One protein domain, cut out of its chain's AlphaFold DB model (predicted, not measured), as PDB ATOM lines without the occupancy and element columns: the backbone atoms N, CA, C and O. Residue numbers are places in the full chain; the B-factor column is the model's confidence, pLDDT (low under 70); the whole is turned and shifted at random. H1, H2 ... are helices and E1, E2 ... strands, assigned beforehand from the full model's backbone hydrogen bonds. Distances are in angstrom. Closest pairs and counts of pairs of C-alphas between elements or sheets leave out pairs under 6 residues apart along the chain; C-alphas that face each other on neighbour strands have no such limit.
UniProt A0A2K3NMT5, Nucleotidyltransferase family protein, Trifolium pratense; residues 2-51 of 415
ATOM      1  N   LEU A   2     170.853 135.946 190.728       75.62
ATOM      2  CA  LEU A   2     170.961 137.418 190.834       75.62
ATOM      3  C   LEU A   2     172.065 137.918 191.767       75.62
ATOM      4  O   LEU A   2     172.727 138.913 191.475       75.62
ATOM      5  N   ALA A   3     172.253 137.230 192.895       78.56
ATOM      6  CA  ALA A   3     173.302 137.564 193.852       78.56
ATOM      7  C   ALA A   3     174.689 137.502 193.193       78.56
ATOM      8  O   ALA A   3     175.496 138.411 193.367       78.56
ATOM      9  N   SER A   4     174.919 136.491 192.348       85.69
ATOM     10  CA  SER A   4     176.151 136.367 191.572       85.69
ATOM     11  C   SER A   4     176.314 137.513 190.573       85.69
ATOM     12  O   SER A   4     177.402 138.059 190.476       85.69
ATOM     13  N   ALA A   5     175.249 137.973 189.910       86.19
ATOM     14  CA  ALA A   5     175.347 139.072 188.946       86.19
ATOM     15  C   ALA A   5     175.828 140.399 189.571       86.19
ATOM     16  O   ALA A   5     176.667 141.087 188.990       86.19
ATOM     17  N   LYS A   6     175.375 140.721 190.794       84.50
ATOM     18  CA  LYS A   6     175.821 141.917 191.539       84.50
ATOM     19  C   LYS A   6     177.319 141.892 191.853       84.50
ATOM     20  O   LYS A   6     177.939 142.946 191.917       84.50
ATOM     21  N   ILE A   7     177.873 140.703 192.080       88.81
ATOM     22  CA  ILE A   7     179.275 140.513 192.468       88.81
ATOM     23  C   ILE A   7     180.163 140.390 191.224       88.81
ATOM     24  O   ILE A   7     181.249 140.956 191.173       88.81
ATOM     25  N   LEU A   8     179.704 139.663 190.208       91.44
ATOM     26  CA  LEU A   8     180.523 139.248 189.073       91.44
ATOM     27  C   LEU A   8     180.694 140.347 188.016       91.44
ATOM     28  O   LEU A   8     181.801 140.511 187.507       91.44
ATOM     29  N   TRP A   9     179.661 141.140 187.710       90.44
ATOM     30  CA  TRP A   9     179.799 142.211 186.711       90.44
ATOM     31  C   TRP A   9     180.821 143.290 187.102       90.44
ATOM     32  O   TRP A   9     181.686 143.584 186.276       90.44
ATOM     33  N   PRO A  10     180.823 143.835 188.339       86.19
ATOM     34  CA  PRO A  10     181.862 144.780 188.761       86.19
ATOM     35  C   PRO A  10     183.279 144.193 188.705       86.19
ATOM     36  O   PRO A  10     184.240 144.927 188.493       86.19
ATOM     37  N   ASN A  11     183.398 142.868 188.839       88.62
ATOM     38  CA  ASN A  11     184.661 142.136 188.745       88.62
ATOM     39  C   ASN A  11     185.079 141.836 187.291       88.62
ATOM     40  O   ASN A  11     186.053 141.124 187.067       88.62
ATOM     41  N   GLY A  12     184.351 142.356 186.296       89.31
ATOM     42  CA  GLY A  12     184.688 142.208 184.881       89.31
ATOM     43  C   GLY A  12     184.259 140.879 184.256       89.31
ATOM     44  O   GLY A  12     184.678 140.583 183.137       89.31
ATOM     45  N   TYR A  13     183.420 140.085 184.927       92.75
ATOM     46  CA  TYR A  13     182.847 138.881 184.326       92.75
ATOM     47  C   TYR A  13     181.725 139.235 183.353       92.75
ATOM     48  O   TYR A  13     180.967 140.187 183.544       92.75
ATOM     49  N   TRP A  14     181.613 138.429 182.308       93.62
ATOM     50  CA  TRP A  14     180.595 138.540 181.279       93.62
ATOM     51  C   TRP A  14     179.623 137.380 181.419       93.62
ATOM     52  O   TRP A  14     180.026 136.262 181.734       93.62
ATOM     53  N   THR A  15     178.352 137.622 181.126       94.75
ATOM     54  CA  THR A  15     177.401 136.534 180.895       94.75
ATOM     55  C   THR A  15     177.519 136.088 179.443       94.75
ATOM     56  O   THR A  15     177.235 136.873 178.532       94.75
ATOM     57  N   SER A  16     177.940 134.845 179.222       94.25
ATOM     58  CA  SER A  16     177.919 134.241 177.894       94.25
ATOM     59  C   SER A  16     176.506 133.779 177.569       94.25
ATOM     60  O   SER A  16     175.964 132.889 178.225       94.25
ATOM     61  N   SER A  17     175.911 134.375 176.538       90.12
ATOM     62  CA  SER A  17     174.651 133.899 175.960       90.12
ATOM     63  C   SER A  17     174.824 132.556 175.241       90.12
ATOM     64  O   SER A  17     173.865 131.801 175.117       90.12
ATOM     65  N   TYR A  18     176.048 132.239 174.806       90.44
ATOM     66  CA  TYR A  18     176.369 131.013 174.083       90.44
ATOM     67  C   TYR A  18     176.483 129.794 175.008       90.44
ATOM     68  O   TYR A  18     175.942 128.737 174.698       90.44
ATOM     69  N   THR A  19     177.192 129.919 176.135       92.50
ATOM     70  CA  THR A  19     177.384 128.804 177.083       92.50
ATOM     71  C   THR A  19     176.417 128.832 178.262       92.50
ATOM     72  O   THR A  19     176.361 127.866 179.018       92.50
ATOM     73  N   GLY A  20     175.700 129.941 178.475       91.88
ATOM     74  CA  GLY A  20     174.898 130.141 179.681       91.88
ATOM     75  C   GLY A  20     175.740 130.252 180.959       91.88
ATOM     76  O   GLY A  20     175.230 130.006 182.049       91.88
ATOM     77  N   SER A  21     177.028 130.596 180.848       93.75
ATOM     78  CA  SER A  21     177.960 130.672 181.980       93.75
ATOM     79  C   SER A  21     178.599 132.053 182.134       93.75
ATOM     80  O   SER A  21     178.519 132.916 181.255       93.75
ATOM     81  N   TRP A  22     179.228 132.278 183.288       94.44
ATOM     82  CA  TRP A  22     180.049 133.460 183.524       94.44
ATOM     83  C   TRP A  22     181.439 133.230 182.946       94.44
ATOM     84  O   TRP A  22     182.116 132.278 183.327       94.44
ATOM     85  N   ILE A  23     181.875 134.109 182.052       93.69
ATOM     86  CA  ILE A  23     183.211 134.062 181.462       93.69
ATOM     87  C   ILE A  23     183.993 135.291 181.911       93.69
ATOM     88  O   ILE A  23     183.522 136.425 181.810       93.69
ATOM     89  N   PHE A  24     185.191 135.072 182.438       91.31
ATOM     90  CA  PHE A  24     186.110 136.168 182.695       91.31
ATOM     91  C   PHE A  24     186.790 136.538 181.380       91.31
ATOM     92  O   PHE A  24     187.394 135.688 180.725       91.31
ATOM     93  N   LYS A  25     186.680 137.803 180.982       87.25
ATOM     94  CA  LYS A  25     187.477 138.358 179.892       87.25
ATOM     95  C   LYS A  25     188.347 139.446 180.477       87.25
ATOM     96  O   LYS A  25     187.830 140.390 181.075       87.25
ATOM     97  N   GLU A  26     189.651 139.338 180.252       81.94
ATOM     98  CA  GLU A  26     190.591 140.432 180.481       81.94
ATOM     99  C   GLU A  26     190.252 141.575 179.516       81.94
ATOM    100  O   GLU A  26     190.790 141.695 178.418       81.94
ATOM    101  N   SER A  27     189.253 142.381 179.874       65.69
ATOM    102  CA  SER A  27     188.790 143.487 179.041       65.69
ATOM    103  C   SER A  27     189.578 144.761 179.348       65.69
ATOM    104  O   SER A  27     189.946 145.042 180.490       65.69
ATOM    105  N   LEU A  28     189.875 145.525 178.294       60.53
ATOM    106  CA  LEU A  28     190.735 146.704 178.330       60.53
ATOM    107  C   LEU A  28     190.259 147.769 179.329       60.53
ATOM    108  O   LEU A  28     189.165 148.293 179.179       60.53
ATOM    109  N   LYS A  29     191.173 148.183 180.220       71.06
ATOM    110  CA  LYS A  29     191.329 149.474 180.942       71.06
ATOM    111  C   LYS A  29     190.135 150.098 181.690       71.06
ATOM    112  O   LYS A  29     190.387 150.905 182.583       71.06
ATOM    113  N   ARG A  30     188.877 149.776 181.390       67.69
ATOM    114  CA  ARG A  30     187.687 150.194 182.139       67.69
ATOM    115  C   ARG A  30     186.627 149.091 182.092       67.69
ATOM    116  O   ARG A  30     186.164 148.770 181.000       67.69
ATOM    117  N   PRO A  31     186.212 148.549 183.246       71.38
ATOM    118  CA  PRO A  31     185.109 147.603 183.281       71.38
ATOM    119  C   PRO A  31     183.818 148.307 182.846       71.38
ATOM    120  O   PRO A  31     183.513 149.410 183.307       71.38
ATOM    121  N   TYR A  32     183.065 147.682 181.940       81.88
ATOM    122  CA  TYR A  32     181.670 148.049 181.714       81.88
ATOM    123  C   TYR A  32     180.866 147.715 182.974       81.88
ATOM    124  O   TYR A  32     181.144 146.721 183.642       81.88
ATOM    125  N   SER A  33     179.834 148.502 183.277       90.62
ATOM    126  CA  SER A  33     178.937 148.237 184.413       90.62
ATOM    127  C   SER A  33     178.176 146.913 184.255       90.62
ATOM    128  O   SER A  33     177.713 146.336 185.233       90.62
ATOM    129  N   MET A  34     178.030 146.450 183.011       93.25
ATOM    130  CA  MET A  34     177.405 145.192 182.625       93.25
ATOM    131  C   MET A  34     178.060 144.682 181.339       93.25
ATOM    132  O   MET A  34     178.284 145.452 180.399       93.25
ATOM    133  N   SER A  35     178.321 143.377 181.285       93.69
ATOM    134  CA  SER A  35     178.901 142.731 180.110       93.69
ATOM    135  C   SER A  35     178.113 141.486 179.731       93.69
ATOM    136  O   SER A  35     177.970 140.562 180.535       93.69
ATOM    137  N   VAL A  36     177.607 141.479 178.501       94.94
ATOM    138  CA  VAL A  36     176.832 140.386 177.910       94.94
ATOM    139  C   VAL A  36     177.430 140.087 176.543       94.94
ATOM    140  O   VAL A  36     177.582 140.989 175.722       94.94
ATOM    141  N   GLU A  37     177.800 138.833 176.315       95.56
ATOM    142  CA  GLU A  37     178.411 138.400 175.058       95.56
ATOM    143  C   GLU A  37     177.398 138.419 173.901       95.56
ATOM    144  O   GLU A  37     176.287 137.893 174.037       95.56
ATOM    145  N   ASP A  38     177.793 139.008 172.769       95.12
ATOM    146  CA  ASP A  38     177.029 138.934 171.521       95.12
ATOM    147  C   ASP A  38     177.062 137.512 170.941       95.12
ATOM    148  O   ASP A  38     178.083 136.820 170.960       95.12
ATOM    149  N   PHE A  39     175.913 137.067 170.435       93.00
ATOM    150  CA  PHE A  39     175.741 135.713 169.917       93.00
ATOM    151  C   PHE A  39     176.514 135.468 168.612       93.00
ATOM    152  O   PHE A  39     177.032 134.372 168.393       93.00
ATOM    153  N   THR A  40     176.590 136.477 167.739       94.06
ATOM    154  CA  THR A  40     177.261 136.384 166.433       94.06
ATOM    155  C   THR A  40     178.740 136.732 166.545       94.06
ATOM    156  O   THR A  40     179.572 136.066 165.928       94.06
ATOM    157  N   ASP A  41     179.081 137.734 167.356       94.81
ATOM    158  CA  ASP A  41     180.467 138.125 167.605       94.81
ATOM    159  C   ASP A  41     180.810 138.073 169.092       94.81
ATOM    160  O   ASP A  41     180.688 139.048 169.825       94.81
ATOM    161  N   ARG A  42     181.358 136.942 169.537       93.19
ATOM    162  CA  ARG A  42     181.748 136.742 170.938       93.19
ATOM    163  C   ARG A  42     182.740 137.779 171.472       93.19
ATOM    164  O   ARG A  42     182.930 137.859 172.680       93.19
ATOM    165  N   SER A  43     183.417 138.557 170.632       91.38
ATOM    166  CA  SER A  43     184.297 139.626 171.114       91.38
ATOM    167  C   SER A  43     183.542 140.889 171.552       91.38
ATOM    168  O   SER A  43     184.088 141.695 172.309       91.38
ATOM    169  N   GLU A  44     182.277 141.030 171.156       93.06
ATOM    170  CA  GLU A  44     181.457 142.215 171.388       93.06
ATOM    171  C   GLU A  44     180.583 142.104 172.645       93.06
ATOM    172  O   GLU A  44     180.058 141.045 172.998       93.06
ATOM    173  N   ASN A  45     180.411 143.246 173.319       93.81
ATOM    174  CA  ASN A  45     179.495 143.400 174.447       93.81
ATOM    175  C   ASN A  45     178.178 144.030 173.970       93.81
ATOM    176  O   ASN A  45     178.146 145.228 173.662       93.81
ATOM    177  N   VAL A  46     177.074 143.279 173.983       95.94
ATOM    178  CA  VAL A  46     175.749 143.819 173.609       95.94
ATOM    179  C   VAL A  46     175.217 144.827 174.627       95.94
ATOM    180  O   VAL A  46     174.449 145.723 174.283       95.94
ATOM    181  N   ALA A  47     175.684 144.752 175.875       94.94
ATOM    182  CA  ALA A  47     175.328 145.680 176.941       94.94
ATOM    183  C   ALA A  47     176.240 146.921 176.998       94.94
ATOM    184  O   ALA A  47     176.148 147.698 177.946       94.94
ATOM    185  N   ARG A  48     177.084 147.180 175.985       93.56
ATOM    186  CA  ARG A  48     178.019 148.330 175.970       93.56
ATOM    187  C   ARG A  48     177.353 149.704 176.119       93.56
ATOM    188  O   ARG A  48     178.005 150.667 176.515       93.56
ATOM    189  N   ALA A  49     176.064 149.813 175.790       95.00
ATOM    190  CA  ALA A  49     175.283 151.040 175.964       95.00
ATOM    191  C   ALA A  49     174.819 151.264 177.418       95.00
ATOM    192  O   ALA A  49     174.446 152.383 177.785       95.00
ATOM    193  N   VAL A  50     174.845 150.221 178.254       94.50
ATOM    194  CA  VAL A  50     174.413 150.271 179.651       94.50
ATOM    195  C   VAL A  50     175.514 150.906 180.493       94.50
ATOM    196  O   VAL A  50     176.513 150.283 180.841       94.50
ATOM    197  N   ARG A  51     175.319 152.181 180.827       92.88
ATOM    198  CA  ARG A  51     176.165 152.912 181.781       92.88
ATOM    199  C   ARG A  51     175.771 152.592 183.222       92.88
ATOM    200  O   ARG A  51     174.684 152.069 183.459       92.88
TER     201      ARG A  51
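This is residues 2 to 51 of the 415 residues of the protein "Nucleotidyltransferase family protein" of Trifolium pratense (UniProt A0A2K3NMT5). This domain has little regular structure: a short helix, H1, leads into a small two-strand hairpin, E1 and E2, and a long winding stretch with no named element, residues 25 to 51, makes up the rest. The printed part has 50 residues, 13 of them in named elements, in the order H1, E1, E2; the sheet is antiparallel and the class mixed. It is compact, with a radius of gyration of the C-alphas of 10.0 A, and rounded, spanning 26 by 23 by 19 A.

H1, residues 2 to 8, has 2 of 3 O i to N i+4 pairs within hydrogen-bond range. A tight link joins it to E1, residues 13 to 15; their closest C-alphas, of Leu 8 and Trp 14, are 7.8 A apart. E1 and E2, residues 22 to 24, form a hairpin, antiparallel at 143 degrees, with N 14 and O 23 2.8 A apart. H1 and E2 are near each other, with 5 pairs of C-alphas within 10 A.

H1 begins at C-alpha 2 (170.961, 137.418, 190.834) and is 9.9 A long. E1 measures 6.9 A. E2 measures 6.7 A and ends at C-alpha 24 (186.110, 136.168, 182.695).

The farthest C-alphas, of Ala 3 and Thr 40, are 27.7 A apart. The printed part has no cut and no long link. Residues 27, 28 and 30 have pLDDT under 70.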